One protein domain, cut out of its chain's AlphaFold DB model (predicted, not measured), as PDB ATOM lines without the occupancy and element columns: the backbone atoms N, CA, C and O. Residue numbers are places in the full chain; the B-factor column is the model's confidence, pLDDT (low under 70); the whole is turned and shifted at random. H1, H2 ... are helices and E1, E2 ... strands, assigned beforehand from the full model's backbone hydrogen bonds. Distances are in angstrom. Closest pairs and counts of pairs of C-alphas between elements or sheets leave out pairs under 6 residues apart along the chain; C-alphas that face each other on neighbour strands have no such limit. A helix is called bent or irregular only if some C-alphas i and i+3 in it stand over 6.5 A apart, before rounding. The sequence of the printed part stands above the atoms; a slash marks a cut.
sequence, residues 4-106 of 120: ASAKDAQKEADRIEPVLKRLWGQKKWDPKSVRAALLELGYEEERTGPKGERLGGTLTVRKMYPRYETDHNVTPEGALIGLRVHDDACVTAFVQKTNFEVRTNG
ATOM      1  N   ALA A   4      46.719  -5.901 -34.548       89.25
ATOM      2  CA  ALA A   4      45.807  -5.536 -35.631       89.25
ATOM      3  C   ALA A   4      44.433  -6.187 -35.420       89.25
ATOM      4  O   ALA A   4      43.425  -5.482 -35.390       89.25
ATOM      5  N   SER A   5      44.414  -7.496 -35.143       93.75
ATOM      6  CA  SER A   5      43.181  -8.231 -34.851       93.75
ATOM      7  C   SER A   5      42.446  -7.662 -33.631       93.75
ATOM      8  O   SER A   5      41.223  -7.580 -33.638       93.75
ATOM      9  N   ALA A   6      43.182  -7.211 -32.606       93.56
ATOM     10  CA  ALA A   6      42.610  -6.577 -31.419       93.56
ATOM     11  C   ALA A   6      41.895  -5.257 -31.740       93.56
ATOM     12  O   ALA A   6      40.818  -4.996 -31.210       93.56
ATOM     13  N   LYS A   7      42.468  -4.429 -32.624       95.88
ATOM     14  CA  LYS A   7      41.838  -3.173 -33.057       95.88
ATOM     15  C   LYS A   7      40.539  -3.423 -33.810       95.88
ATOM     16  O   LYS A   7      39.569  -2.711 -33.578       95.88
ATOM     17  N   ASP A   8      40.512  -4.410 -34.700       96.75
ATOM     18  CA  ASP A   8      39.284  -4.747 -35.423       96.75
ATOM     19  C   ASP A   8      38.243  -5.367 -34.492       96.75
ATOM     20  O   ASP A   8      37.076  -4.989 -34.551       96.75
ATOM     21  N   ALA A   9      38.665  -6.222 -33.555       96.25
ATOM     22  CA  ALA A   9      37.760  -6.748 -32.542       96.25
ATOM     23  C   ALA A   9      37.163  -5.639 -31.673       96.25
ATOM     24  O   ALA A   9      35.976  -5.688 -31.358       96.25
ATOM     25  N   GLN A  10      37.947  -4.609 -31.343       97.75
ATOM     26  CA  GLN A  10      37.441  -3.468 -30.588       97.75
ATOM     27  C   GLN A  10      36.388  -2.684 -31.372       97.75
ATOM     28  O   GLN A  10      35.366  -2.328 -30.801       97.75
ATOM     29  N   LYS A  11      36.564  -2.489 -32.685       97.62
ATOM     30  CA  LYS A  11      35.535  -1.839 -33.516       97.62
ATOM     31  C   LYS A  11      34.212  -2.608 -33.494       97.62
ATOM     32  O   LYS A  11      33.156  -1.992 -33.384       97.62
ATOM     33  N   GLU A  12      34.256  -3.938 -33.589       97.94
ATOM     34  CA  GLU A  12      33.038  -4.755 -33.522       97.94
ATOM     35  C   GLU A  12      32.420  -4.744 -32.114       97.94
ATOM     36  O   GLU A  12      31.195  -4.695 -31.975       97.94
ATOM     37  N   ALA A  13      33.245  -4.714 -31.062       97.69
ATOM     38  CA  ALA A  13      32.781  -4.541 -29.688       97.69
ATOM     39  C   ALA A  13      32.045  -3.201 -29.506       97.69
ATOM     40  O   ALA A  13      30.893  -3.198 -29.065       97.69
ATOM     41  N   ASP A  14      32.651  -2.095 -29.946       97.94
ATOM     42  CA  ASP A  14      32.076  -0.744 -29.886       97.94
ATOM     43  C   ASP A  14      30.769  -0.638 -30.694       97.94
ATOM     44  O   ASP A  14      29.872   0.142 -30.370       97.94
ATOM     45  N   ARG A  15      30.632  -1.449 -31.751       97.62
ATOM     46  CA  ARG A  15      29.421  -1.534 -32.575       97.62
ATOM     47  C   ARG A  15      28.292  -2.313 -31.892       97.62
ATOM     48  O   ARG A  15      27.123  -1.954 -32.042       97.62
ATOM     49  N   ILE A  16      28.620  -3.378 -31.158       97.19
ATOM     50  CA  ILE A  16      27.653  -4.252 -30.474       97.19
ATOM     51  C   ILE A  16      27.180  -3.652 -29.149       97.19
ATOM     52  O   ILE A  16      25.992  -3.738 -28.821       97.19
ATOM     53  N   GLU A  17      28.082  -3.038 -28.388       97.88
ATOM     54  CA  GLU A  17      27.812  -2.517 -27.048       97.88
ATOM     55  C   GLU A  17      26.555  -1.630 -26.951       97.88
ATOM     56  O   GLU A  17      25.692  -1.923 -26.114       97.88
ATOM     57  N   PRO A  18      26.345  -0.602 -27.799       98.12
ATOM     58  CA  PRO A  18      25.145   0.229 -27.714       98.12
ATOM     59  C   PRO A  18      23.855  -0.551 -28.007       98.12
ATOM     60  O   PRO A  18      22.802  -0.234 -27.444       98.12
ATOM     61  N   VAL A  19      23.912  -1.592 -28.845       97.56
ATOM     62  CA  VAL A  19      22.756  -2.454 -29.125       97.56
ATOM     63  C   VAL A  19      22.414  -3.306 -27.910       97.56
ATOM     64  O   VAL A  19      21.244  -3.348 -27.523       97.56
ATOM     65  N   LEU A  20      23.410  -3.917 -27.261       97.62
ATOM     66  CA  LEU A  20      23.178  -4.681 -26.032       97.62
ATOM     67  C   LEU A  20      22.682  -3.785 -24.897       97.62
ATOM     68  O   LEU A  20      21.715  -4.140 -24.224       97.62
ATOM     69  N   LYS A  21      23.250  -2.584 -24.747       97.88
ATOM     70  CA  LYS A  21      22.782  -1.582 -23.781       97.88
ATOM     71  C   LYS A  21      21.312  -1.216 -24.006       97.88
ATOM     72  O   LYS A  21      20.532  -1.165 -23.053       97.88
ATOM     73  N   ARG A  22      20.909  -0.995 -25.264       97.81
ATOM     74  CA  ARG A  22      19.512  -0.719 -25.638       97.81
ATOM     75  C   ARG A  22      18.596  -1.897 -25.305       97.81
ATOM     76  O   ARG A  22      17.529  -1.691 -24.734       97.81
ATOM     77  N   LEU A  23      18.996  -3.117 -25.663       97.50
ATOM     78  CA  LEU A  23      18.227  -4.331 -25.380       97.50
ATOM     79  C   LEU A  23      18.054  -4.560 -23.878       97.50
ATOM     80  O   LEU A  23      16.944  -4.841 -23.428       97.50
ATOM     81  N   TRP A  24      19.118  -4.365 -23.101       96.94
ATOM     82  CA  TRP A  24      19.082  -4.452 -21.646       96.94
ATOM     83  C   TRP A  24      18.096  -3.442 -21.045       96.94
ATOM     84  O   TRP A  24      17.220  -3.829 -20.272       96.94
ATOM     85  N   GLY A  25      18.136  -2.178 -21.487       96.94
ATOM     86  CA  GLY A  25      17.170  -1.151 -21.069       96.94
ATOM     87  C   GLY A  25      15.716  -1.473 -21.442       96.94
ATOM     88  O   GLY A  25      14.793  -1.106 -20.716       96.94
ATOM     89  N   GLN A  26      15.498  -2.209 -22.537       96.94
ATOM     90  CA  GLN A  26      14.179  -2.702 -22.961       96.94
ATOM     91  C   GLN A  26      13.770  -4.028 -22.308       96.94
ATOM     92  O   GLN A  26      12.690  -4.537 -22.602       96.94
ATOM     93  N   LYS A  27      14.618  -4.596 -21.446       95.94
ATOM     94  CA  LYS A  27      14.429  -5.915 -20.838       95.94
ATOM     95  C   LYS A  27      14.340  -7.072 -21.844       95.94
ATOM     96  O   LYS A  27      13.633  -8.048 -21.619       95.94
ATOM     97  N   LYS A  28      15.057  -6.955 -22.964       96.75
ATOM     98  CA  LYS A  28      15.103  -7.934 -24.063       96.75
ATOM     99  C   LYS A  28      16.453  -8.645 -24.109       96.75
ATOM    100  O   LYS A  28      17.253  -8.428 -25.014       96.75
ATOM    101  N   TRP A  29      16.724  -9.464 -23.105       95.81
ATOM    102  CA  TRP A  29      17.982 -10.208 -22.966       95.81
ATOM    103  C   TRP A  29      17.866 -11.678 -23.383       95.81
ATOM    104  O   TRP A  29      18.826 -12.431 -23.252       95.81
ATOM    105  N   ASP A  30      16.706 -12.115 -23.878       95.12
ATOM    106  CA  ASP A  30      16.544 -13.478 -24.364       95.12
ATOM    107  C   ASP A  30      17.349 -13.708 -25.664       95.12
ATOM    108  O   ASP A  30      17.459 -12.803 -26.501       95.12
ATOM    109  N   PRO A  31      17.884 -14.923 -25.892       96.56
ATOM    110  CA  PRO A  31      18.726 -15.201 -27.056       96.56
ATOM    111  C   PRO A  31      18.077 -14.888 -28.404       96.56
ATOM    112  O   PRO A  31      18.792 -14.569 -29.353       96.56
ATOM    113  N   LYS A  32      16.745 -14.970 -28.517       96.56
ATOM    114  CA  LYS A  32      16.040 -14.707 -29.775       96.56
ATOM    115  C   LYS A  32      16.032 -13.211 -30.087       96.56
ATOM    116  O   LYS A  32      16.396 -12.841 -31.201       96.56
ATOM    117  N   SER A  33      15.675 -12.363 -29.122       97.00
ATOM    118  CA  SER A  33      15.708 -10.903 -29.297       97.00
ATOM    119  C   SER A  33      17.122 -10.385 -29.559       97.00
ATOM    120  O   SER A  33      17.318  -9.545 -30.436       97.00
ATOM    121  N   VAL A  34      18.112 -10.916 -28.835       97.38
ATOM    122  CA  VAL A  34      19.523 -10.539 -29.001       97.38
ATOM    123  C   VAL A  34      20.028 -10.922 -30.386       97.38
ATOM    124  O   VAL A  34      20.579 -10.082 -31.093       97.38
ATOM    125  N   ARG A  35      19.782 -12.165 -30.811       97.69
ATOM    126  CA  ARG A  35      20.137 -12.640 -32.150       97.69
ATOM    127  C   ARG A  35      19.525 -11.762 -33.234       97.69
ATOM    128  O   ARG A  35      20.260 -11.294 -34.090       97.69
ATOM    129  N   ALA A  36      18.221 -11.496 -33.172       97.50
ATOM    130  CA  ALA A  36      17.543 -10.667 -34.168       97.50
ATOM    131  C   ALA A  36      18.193  -9.278 -34.303       97.50
ATOM    132  O   ALA A  36      18.509  -8.854 -35.409       97.50
ATOM    133  N   ALA A  37      18.482  -8.612 -33.182       97.38
ATOM    134  CA  ALA A  37      19.108  -7.291 -33.194       97.38
ATOM    135  C   ALA A  37      20.539  -7.293 -33.760       97.38
ATOM    136  O   ALA A  37      20.960  -6.314 -34.370       97.38
ATOM    137  N   LEU A  38      21.302  -8.370 -33.553       97.56
ATOM    138  CA  LEU A  38      22.649  -8.497 -34.110       97.56
ATOM    139  C   LEU A  38      22.614  -8.848 -35.605       97.56
ATOM    140  O   LEU A  38      23.431  -8.341 -36.367       97.56
ATOM    141  N   LEU A  39      21.634  -9.630 -36.056       96.50
ATOM    142  CA  LEU A  39      21.414  -9.860 -37.487       96.50
ATOM    143  C   LEU A  39      21.008  -8.571 -38.222       96.50
ATOM    144  O   LEU A  39      21.448  -8.349 -39.345       96.50
ATOM    145  N   GLU A  40      20.253  -7.672 -37.581       96.31
ATOM    146  CA  GLU A  40      19.946  -6.335 -38.127       96.31
ATOM    147  C   GLU A  40      21.194  -5.450 -38.306       96.31
ATOM    148  O   GLU A  40      21.192  -4.551 -39.145       96.31
ATOM    149  N   LEU A  41      22.278  -5.710 -37.563       94.50
ATOM    150  CA  LEU A  41      23.576  -5.064 -37.795       94.50
ATOM    151  C   LEU A  41      24.329  -5.654 -39.001       94.50
ATOM    152  O   LEU A  41      25.387  -5.142 -39.365       94.50
ATOM    153  N   GLY A  42      23.808  -6.703 -39.635       95.44
ATOM    154  CA  GLY A  42      24.429  -7.362 -40.782       95.44
ATOM    155  C   GLY A  42      25.433  -8.452 -40.412       95.44
ATOM    156  O   GLY A  42      26.202  -8.872 -41.271       95.44
ATOM    157  N   TYR A  43      25.450  -8.912 -39.156       95.75
ATOM    158  CA  TYR A  43      26.176 -10.134 -38.816       95.75
ATOM    159  C   TYR A  43      25.449 -11.358 -39.368       95.75
ATOM    160  O   TYR A  43      24.229 -11.364 -39.517       95.75
ATOM    161  N   GLU A  44      26.202 -12.424 -39.611       94.81
ATOM    162  CA  GLU A  44      25.661 -13.695 -40.076       94.81
ATOM    163  C   GLU A  44      25.840 -14.769 -39.011       94.81
ATOM    164  O   GLU A  44      26.919 -14.897 -38.422       94.81
ATOM    165  N   GLU A  45      24.793 -15.565 -38.794       93.44
ATOM    166  CA  GLU A  45      24.872 -16.698 -37.878       93.44
ATOM    167  C   GLU A  45      25.911 -17.710 -38.343       93.44
ATOM    168  O   GLU A  45      25.927 -18.125 -39.507       93.44
ATOM    169  N   GLU A  46      26.740 -18.140 -37.397       89.88
ATOM    170  CA  GLU A  46      27.652 -19.247 -37.596       89.88
ATOM    171  C   GLU A  46      26.862 -20.505 -37.958       89.88
ATOM    172  O   GLU A  46      25.971 -20.958 -37.235       89.88
ATOM    173  N   ARG A  47      27.208 -21.076 -39.106       85.94
ATOM    174  CA  ARG A  47      26.668 -22.340 -39.587       85.94
ATOM    175  C   ARG A  47      27.768 -23.376 -39.538       85.94
ATOM    176  O   ARG A  47      28.851 -23.163 -40.082       85.94
ATOM    177  N   THR A  48      27.474 -24.508 -38.920       80.88
ATOM    178  CA  THR A  48      28.344 -25.680 -38.933       80.88
ATOM    179  C   THR A  48      27.727 -26.784 -39.779       80.88
ATOM    180  O   THR A  48      26.507 -26.951 -39.836       80.88
ATOM    181  N   GLY A  49      28.580 -27.504 -40.492       80.44
ATOM    182  CA  GLY A  49      28.221 -28.683 -41.248       80.44
ATOM    183  C   GLY A  49      28.126 -29.918 -40.358       80.44
ATOM    184  O   GLY A  49      28.425 -29.873 -39.160       80.44
ATOM    185  N   PRO A  50      27.699 -31.049 -40.935       79.06
ATOM    186  CA  PRO A  50      27.448 -32.283 -40.197       79.06
ATOM    187  C   PRO A  50      28.701 -32.882 -39.542       79.06
ATOM    188  O   PRO A  50      28.564 -33.742 -38.675       79.06
ATOM    189  N   LYS A  51      29.912 -32.450 -39.922       80.25
ATOM    190  CA  LYS A  51      31.178 -32.874 -39.303       80.25
ATOM    191  C   LYS A  51      31.779 -31.789 -38.403       80.25
ATOM    192  O   LYS A  51      32.933 -31.906 -37.998       80.25
ATOM    193  N   GLY A  52      31.011 -30.745 -38.083       73.69
ATOM    194  CA  GLY A  52      31.463 -29.608 -37.281       73.69
ATOM    195  C   GLY A  52      32.326 -28.608 -38.054       73.69
ATOM    196  O   GLY A  52      32.836 -27.661 -37.458       73.69
ATOM    197  N   GLU A  53      32.486 -28.783 -39.367       80.44
ATOM    198  CA  GLU A  53      33.158 -27.815 -40.223       80.44
ATOM    199  C   GLU A  53      32.355 -26.515 -40.291       80.44
ATOM    200  O   GLU A  53      31.128 -26.528 -40.300       80.44
ATOM    201  N   ARG A  54      33.023 -25.367 -40.345       76.75
ATOM    202  CA  ARG A  54      32.330 -24.075 -40.429       76.75
ATOM    203  C   ARG A  54      31.946 -23.815 -41.885       76.75
ATOM    204  O   ARG A  54      32.804 -23.817 -42.760       76.75
ATOM    205  N   LEU A  55      30.658 -23.595 -42.128       84.69
ATOM    206  CA  LEU A  55      30.075 -23.347 -43.450       84.69
ATOM    207  C   LEU A  55      29.855 -21.852 -43.733       84.69
ATOM    208  O   LEU A  55      29.479 -21.492 -44.845       84.69
ATOM    209  N   GLY A  56      30.067 -20.985 -42.741       86.56
ATOM    210  CA  GLY A  56      29.964 -19.532 -42.879       86.56
ATOM    211  C   GLY A  56      29.415 -18.861 -41.623       86.56
ATOM    212  O   GLY A  56      29.032 -19.541 -40.672       86.56
ATOM    213  N   GLY A  57      29.372 -17.530 -41.647       88.94
ATOM    214  CA  GLY A  57      28.953 -16.701 -40.522       88.94
ATOM    215  C   GLY A  57      29.961 -16.634 -39.374       88.94
ATOM    216  O   GLY A  57      30.907 -17.418 -39.271       88.94
ATOM    217  N   THR A  58      29.771 -15.644 -38.513       93.88
ATOM    218  CA  THR A  58      30.706 -15.308 -37.429       93.88
ATOM    219  C   THR A  58      30.031 -15.144 -36.080       93.88
ATOM    220  O   THR A  58      30.727 -15.125 -35.063       93.88
ATOM    221  N   LEU A  59      28.704 -15.023 -36.060       96.31
ATOM    222  CA  LEU A  59      27.926 -14.741 -34.868       96.31
ATOM    223  C   LEU A  59      27.299 -16.014 -34.308       96.31
ATOM    224  O   LEU A  59      26.513 -16.679 -34.977       96.31
ATOM    225  N   THR A  60      27.526 -16.259 -33.025       95.75
ATOM    226  CA  THR A  60      26.831 -17.299 -32.273       95.75
ATOM    227  C   THR A  60      26.159 -16.662 -31.065       95.75
ATOM    228  O   THR A  60      26.802 -16.011 -30.243       95.75
ATOM    229  N   VAL A  61      24.843 -16.857 -30.938       96.06
ATOM    230  CA  VAL A  61      24.053 -16.407 -29.780       96.06
ATOM    231  C   VAL A  61      23.374 -17.606 -29.144       96.06
ATOM    232  O   VAL A  61      22.620 -18.325 -29.810       96.06
ATOM    233  N   ARG A  62      23.610 -17.812 -27.848       94.62
ATOM    234  CA  ARG A  62      23.076 -18.950 -27.088       94.62
ATOM    235  C   ARG A  62      22.625 -18.545 -25.690       94.62
ATOM    236  O   ARG A  62      22.850 -17.424 -25.251       94.62
ATOM    237  N   LYS A  63      21.960 -19.471 -24.997       94.00
ATOM    238  CA  LYS A  63      21.577 -19.301 -23.588       94.00
ATOM    239  C   LYS A  63      22.819 -19.210 -22.696       94.00
ATOM    240  O   LYS A  63      23.879 -19.714 -23.065       94.00
ATOM    241  N   MET A  64      22.656 -18.600 -21.523       90.94
ATOM    242  CA  MET A  64      23.664 -18.619 -20.461       90.94
ATOM    243  C   MET A  64      24.039 -20.055 -20.086       90.94
ATOM    244  O   MET A  64      23.227 -20.973 -20.214       90.94
ATOM    245  N   TYR A  65      25.267 -20.246 -19.608       86.94
ATOM    246  CA  TYR A  65      25.662 -21.521 -19.023       86.94
ATOM    247  C   TYR A  65      24.842 -21.806 -17.756       86.94
ATOM    248  O   TYR A  65      24.586 -20.874 -16.986       86.94
ATOM    249  N   PRO A  66      24.447 -23.069 -17.512       86.12
ATOM    250  CA  PRO A  66      23.916 -23.455 -16.215       86.12
ATOM    251  C   PRO A  66      24.989 -23.245 -15.142       86.12
ATOM    252  O   PRO A  66      26.175 -23.477 -15.376       86.12
ATOM    253  N   ARG A  67      24.565 -22.793 -13.967       81.81
ATOM    254  CA  ARG A  67      25.395 -22.601 -12.781       81.81
ATOM    255  C   ARG A  67      24.782 -23.395 -11.640       81.81
ATOM    256  O   ARG A  67      23.564 -23.404 -11.480       81.81
ATOM    257  N   TYR A  68      25.622 -24.067 -10.865       80.00
ATOM    258  CA  TYR A  68      25.167 -24.787  -9.683       80.00
ATOM    259  C   TYR A  68      24.979 -23.792  -8.536       80.00
ATOM    260  O   TYR A  68      25.933 -23.131  -8.126       80.00
ATOM    261  N   GLU A  69      23.755 -23.679  -8.037       84.31
ATOM    262  CA  GLU A  69      23.388 -22.827  -6.911       84.31
ATOM    263  C   GLU A  69      22.832 -23.702  -5.789       84.31
ATOM    264  O   GLU A  69      21.829 -24.382  -5.980       84.31
ATOM    265  N   THR A  70      23.469 -23.651  -4.612       79.69
ATOM    266  CA  THR A  70      23.112 -24.371  -3.370       79.69
ATOM    267  C   THR A  70      23.000 -25.897  -3.514       79.69
ATOM    268  O   THR A  70      23.839 -26.625  -2.989       79.69
ATOM    269  N   ASP A  71      21.991 -26.389  -4.223       88.00
ATOM    270  CA  ASP A  71      21.624 -27.796  -4.380       88.00
ATOM    271  C   ASP A  71      21.101 -28.160  -5.788       88.00
ATOM    272  O   ASP A  71      20.765 -29.318  -6.036       88.00
ATOM    273  N   HIS A  72      21.040 -27.211  -6.731       85.06
ATOM    274  CA  HIS A  72      20.545 -27.468  -8.084       85.06
ATOM    275  C   HIS A  72      21.207 -26.591  -9.152       85.06
ATOM    276  O   HIS A  72      21.834 -25.573  -8.876       85.06
ATOM    277  N   ASN A  73      21.061 -26.988 -10.418       84.25
ATOM    278  CA  ASN A  73      21.515 -26.182 -11.548       84.25
ATOM    279  C   ASN A  73      20.456 -25.144 -11.927       84.25
ATOM    280  O   ASN A  73      19.347 -25.495 -12.333       84.25
ATOM    281  N   VAL A  74      20.834 -23.872 -11.878       85.38
ATOM    282  CA  VAL A  74      20.054 -22.739 -12.374       85.38
ATOM    283  C   VAL A  74      20.668 -22.275 -13.685       85.38
ATOM    284  O   VAL A  74      21.877 -22.110 -13.794       85.38
ATOM    285  N   THR A  75      19.851 -22.053 -14.713       87.44
ATOM    286  CA  THR A  75      20.308 -21.346 -15.917       87.44
ATOM    287  C   THR A  75      19.845 -19.899 -15.823       87.44
ATOM    288  O   THR A  75      18.639 -19.666 -15.940       87.44
ATOM    289  N   PRO A  76      20.754 -18.930 -15.608       87.38
ATOM    290  CA  PRO A  76      20.378 -17.528 -15.553       87.38
ATOM    291  C   PRO A  76      19.689 -17.086 -16.844       87.38
ATOM    292  O   PRO A  76      20.050 -17.506 -17.947       87.38
ATOM    293  N   GLU A  77      18.701 -16.207 -16.710       90.94
ATOM    294  CA  GLU A  77      18.051 -15.606 -17.865       90.94
ATOM    295  C   GLU A  77      18.995 -14.606 -18.542       90.94
ATOM    296  O   GLU A  77      19.512 -13.681 -17.907       90.94
ATOM    297  N   GLY A  78      19.209 -14.792 -19.839       94.81
ATOM    298  CA  GLY A  78      20.106 -13.962 -20.624       94.81
ATOM    299  C   GLY A  78      20.590 -14.666 -21.882       94.81
ATOM    300  O   GLY A  78      20.179 -15.790 -22.204       94.81
ATOM    301  N   ALA A  79      21.509 -14.002 -22.564       96.88
ATOM    302  CA  ALA A  79      22.159 -14.499 -23.757       96.88
ATOM    303  C   ALA A  79      23.670 -14.305 -23.665       96.88
ATOM    304  O   ALA A  79      24.152 -13.240 -23.277       96.88
ATOM    305  N   LEU A  80      24.393 -15.333 -24.096       96.25
ATOM    306  CA  LEU A  80      25.806 -15.259 -24.430       96.25
ATOM    307  C   LEU A  80      25.939 -14.982 -25.922       96.25
ATOM    308  O   LEU A  80      25.233 -15.584 -26.739       96.25
ATOM    309  N   ILE A  81      26.890 -14.128 -26.263       97.38
ATOM    310  CA  ILE A  81      27.228 -13.731 -27.619       97.38
ATOM    311  C   ILE A  81      28.715 -14.004 -27.824       97.38
ATOM    312  O   ILE A  81      29.555 -13.519 -27.068       97.38
ATOM    313  N   GLY A  82      29.028 -14.770 -28.860       96.94
ATOM    314  CA  GLY A  82      30.380 -14.929 -29.368       96.94
ATOM    315  C   GLY A  82      30.401 -14.469 -30.815       96.94
ATOM    316  O   GLY A  82      29.682 -15.026 -31.642       96.94
ATOM    317  N   LEU A  83      31.201 -13.453 -31.120       96.69
ATOM    318  CA  LEU A  83      31.445 -13.001 -32.484       96.69
ATOM    319  C   LEU A  83      32.907 -13.262 -32.827       96.69
ATOM    320  O   LEU A  83      33.809 -12.771 -32.148       96.69
ATOM    321  N   ARG A  84      33.153 -14.003 -33.903       95.12
ATOM    322  CA  ARG A  84      34.504 -14.171 -34.435       95.12
ATOM    323  C   ARG A  84      34.847 -13.030 -35.384       95.12
ATOM    324  O   ARG A  84      34.141 -12.815 -36.360       95.12
ATOM    325  N   VAL A  85      35.959 -12.355 -35.121       95.06
ATOM    326  CA  VAL A  85      36.435 -11.240 -35.953       95.06
ATOM    327  C   VAL A  85      37.586 -11.705 -36.834       95.06
ATOM    328  O   VAL A  85      37.570 -11.490 -38.039       95.06
ATOM    329  N   HIS A  86      38.528 -12.435 -36.236       93.56
ATOM    330  CA  HIS A  86      39.636 -13.112 -36.909       93.56
ATOM    331  C   HIS A  86      39.820 -14.513 -36.318       93.56
ATOM    332  O   HIS A  86      39.193 -14.870 -35.317       93.56
ATOM    333  N   ASP A  87      40.705 -15.325 -36.894       90.81
ATOM    334  CA  ASP A  87      41.007 -16.651 -36.335       90.81
ATOM    335  C   ASP A  87      41.590 -16.575 -34.919       90.81
ATOM    336  O   ASP A  87      41.375 -17.480 -34.115       90.81
ATOM    337  N   ASP A  88      42.254 -15.464 -34.590       92.62
ATOM    338  CA  ASP A  88      42.903 -15.216 -33.310       92.62
ATOM    339  C   ASP A  88      42.231 -14.116 -32.466       92.62
ATOM    340  O   ASP A  88      42.801 -13.731 -31.437       92.62
ATOM    341  N   ALA A  89      41.061 -13.614 -32.889       96.25
ATOM    342  CA  ALA A  89      40.335 -12.533 -32.223       96.25
ATOM    343  C   ALA A  89      38.811 -12.714 -32.252       96.25
ATOM    344  O   ALA A  89      38.190 -12.977 -33.284       96.25
ATOM    345  N   CYS A  90      38.213 -12.490 -31.094       96.31
ATOM    346  CA  CYS A  90      36.805 -12.631 -30.794       96.31
ATOM    347  C   CYS A  90      36.296 -11.380 -30.070       96.31
ATOM    348  O   CYS A  90      37.036 -10.701 -29.355       96.31
ATOM    349  N   VAL A  91      34.999 -11.132 -30.206       97.50
ATOM    350  CA  VAL A  91      34.221 -10.369 -29.232       97.50
ATOM    351  C   VAL A  91      33.419 -11.374 -28.418       97.50
ATOM    352  O   VAL A  91      32.631 -12.147 -28.967       97.50
ATOM    353  N   THR A  92      33.630 -11.353 -27.109       96.94
ATOM    354  CA  THR A  92      32.839 -12.106 -26.138       96.94
ATOM    355  C   THR A  92      31.918 -11.126 -25.431       96.94
ATOM    356  O   THR A  92      32.372 -10.118 -24.894       96.94
ATOM    357  N   ALA A  93      30.623 -11.406 -25.422       96.88
ATOM    358  CA  ALA A  93      29.652 -10.545 -24.772       96.88
ATOM    359  C   ALA A  93      28.533 -11.347 -24.115       96.88
ATOM    360  O   ALA A  93      28.257 -12.497 -24.463       96.88
ATOM    361  N   PHE A  94      27.854 -10.713 -23.168       96.19
ATOM    362  CA  PHE A  94      26.623 -11.235 -22.602       96.19
ATOM    363  C   PHE A  94      25.653 -10.105 -22.284       96.19
ATOM    364  O   PHE A  94      26.037  -8.963 -22.033       96.19
ATOM    365  N   VAL A  95      24.372 -10.445 -22.252       96.81
ATOM    366  CA  VAL A  95      23.327  -9.595 -21.690       96.81
ATOM    367  C   VAL A  95      22.431 -10.462 -20.823       96.81
ATOM    368  O   VAL A  95      21.946 -11.504 -21.253       96.81
ATOM    369  N   GLN A  96      22.232 -10.045 -19.582       94.56
ATOM    370  CA  GLN A  96      21.408 -10.742 -18.606       94.56
ATOM    371  C   GLN A  96      20.604  -9.730 -17.794       94.56
ATOM    372  O   GLN A  96      20.778  -8.516 -17.917       94.56
ATOM    373  N   LYS A  97      19.703 -10.218 -16.943       92.56
ATOM    374  CA  LYS A  97      18.805  -9.354 -16.166       92.56
ATOM    375  C   LYS A  97      19.543  -8.293 -15.337       92.56
ATOM    376  O   LYS A  97      19.086  -7.157 -15.246       92.56
ATOM    377  N   THR A  98      20.678  -8.648 -14.737       90.88
ATOM    378  CA  THR A  98      21.417  -7.774 -13.813       90.88
ATOM    379  C   THR A  98      22.330  -6.769 -14.508       90.88
ATOM    380  O   THR A  98      22.525  -5.678 -13.983       90.88
ATOM    381  N   ASN A  99      22.907  -7.123 -15.657       94.38
ATOM    382  CA  ASN A  99      23.909  -6.331 -16.370       94.38
ATOM    383  C   ASN A  99      24.156  -6.882 -17.785       94.38
ATOM    384  O   ASN A  99      23.633  -7.924 -18.178       94.38
ATOM    385  N   PHE A 100      24.999  -6.186 -18.537       96.31
ATOM    386  CA  PHE A 100      25.558  -6.638 -19.805       96.31
ATOM    387  C   PHE A 100      27.046  -6.308 -19.836       96.31
ATOM    388  O   PHE A 100      27.506  -5.450 -19.081       96.31
ATOM    389  N   GLU A 101      27.782  -6.976 -20.711       96.06
ATOM    390  CA  GLU A 101      29.201  -6.721 -20.912       96.06
ATOM    391  C   GLU A 101      29.620  -7.105 -22.330       96.06
ATOM    392  O   GLU A 101      29.073  -8.039 -22.920       96.06
ATOM    393  N   VAL A 102      30.604  -6.379 -22.860       97.12
ATOM    394  CA  VAL A 102      31.265  -6.658 -24.134       97.12
ATOM    395  C   VAL A 102      32.767  -6.564 -23.913       97.12
ATOM    396  O   VAL A 102      33.254  -5.584 -23.353       97.12
ATOM    397  N   ARG A 103      33.509  -7.583 -24.340       96.12
ATOM    398  CA  ARG A 103      34.969  -7.638 -24.249       96.12
ATOM    399  C   ARG A 103      35.564  -8.196 -25.530       96.12
ATOM    400  O   ARG A 103      34.932  -8.974 -26.241       96.12
ATOM    401  N   THR A 104      36.811  -7.832 -25.787       96.38
ATOM    402  CA  THR A 104      37.620  -8.401 -26.864       96.38
ATOM    403  C   THR A 104      38.654  -9.352 -26.285       96.38
ATOM    404  O   THR A 104      39.239  -9.104 -25.230       96.38
ATOM    405  N   ASN A 105      38.864 -10.479 -26.952       93.81
ATOM    406  CA  ASN A 105      39.794 -11.516 -26.518       93.81
ATOM    407  C   ASN A 105      40.221 -12.402 -27.694       93.81
ATOM    408  O   ASN A 105      39.708 -12.288 -28.801       93.81
ATOM    409  N   GLY A 106      41.186 -13.292 -27.466       92.44
ATOM    410  CA  GLY A 106      41.400 -14.424 -28.370       92.44
ATOM    411  C   GLY A 106      40.346 -15.516 -28.150       92.44
ATOM    412  O   GLY A 106      39.666 -15.502 -27.122       92.44
TER     413      GLY A 106
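AT A GLANCE: This is residues 4 to 106 of the 120 residues of an uncharacterized protein of Streptomyces rhizosphaericus (UniProt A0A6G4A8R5). A four-stranded antiparallel sheet is covered on one face by a bent helix, H1, and a second helix, H2, while its other face is bare. Two small extensions reach away from this two-layer body: the hairpin of E3 and E4 beyond the end of the sheet where E2 ends and E5 begins, and the loop that runs into E1. The printed part has 103 residues, with two named helices followed by seven named strands, in the order H1, H2, E1 to E7; the class is mixed, helices and strands, and the sheet runs E2, E5, E6, E7. The whole is compact, with a radius of gyration of the C-alphas of 14.2 A and spans of 42, 35 and 23 A.

IN THESE COORDINATES: H1, residues 4 to 25, begins with C-alpha 4 at (45.807, -5.536, -35.631). By its hydrogen bonds it was assigned as one helix, but it is bent: C-alphas 15 and 18 are 6.7 A apart. Its arms are H1a, residues 4 to 15, 17.1 A long, and H1b, residues 18 to 25, 10.5 A long, at a steep tilt of 40 degrees. H2, residues 31 to 40, is 14.2 A long. Then come the strands E1, residues 54 to 56; E2, residues 59 to 63; E3, residues 67 to 69; and E4, residues 72 to 74. E5, residues 78 to 86, measures 25.4 A and E6, residues 89 to 96, measures 23.4 A. E7, residues 100 to 105, ends with C-alpha 105 at (39.794, -11.516, -26.518).

HOW THE PARTS SIT: E5, E6 and E7 form a meander, each strand the antiparallel neighbour of the one before; N 81 and O 93 are 2.8 A apart, and N 92 and O 103 2.8 A. E2 is antiparallel to E5, with N 60 and O 82 at 2.8 A. The sheet is twisted, its C-alphas up to 4.0 A off the best plane. H1a lies over E6 at a height over the sheet of 7.3 A, H1b over E7 at 8.4 A, and H2 over E2 and, only just, E5, with 3 of its C-alphas there, at 8.8 A; they lie on the same face. The closest C-alphas of H1a and E6 are those of Ser 5 and Ala 89, 5.8 A. H1b and H2, a helical hairpin, touch at Val 19 and Ala 37, their closest C-alphas, 7.3 A apart. In H1a, H1b and H2 every O i to N i+4 pair is within hydrogen-bond range. In the antiparallel hairpin of E3 and E4, N 67 and O 74 are 2.8 A apart. E1 pairs with no named strand, but residues 47 to 48 pair with it, antiparallel.

THE WHOLE: The two C-alphas farthest apart, those of Ala 4 and Asp 71, are 45.4 A apart. The printed part has no cut. The link from H2 to E1, 13 residues, is long; the other links are tight. The mean pLDDT of the printed part is 92.9, and no printed residue is under 70.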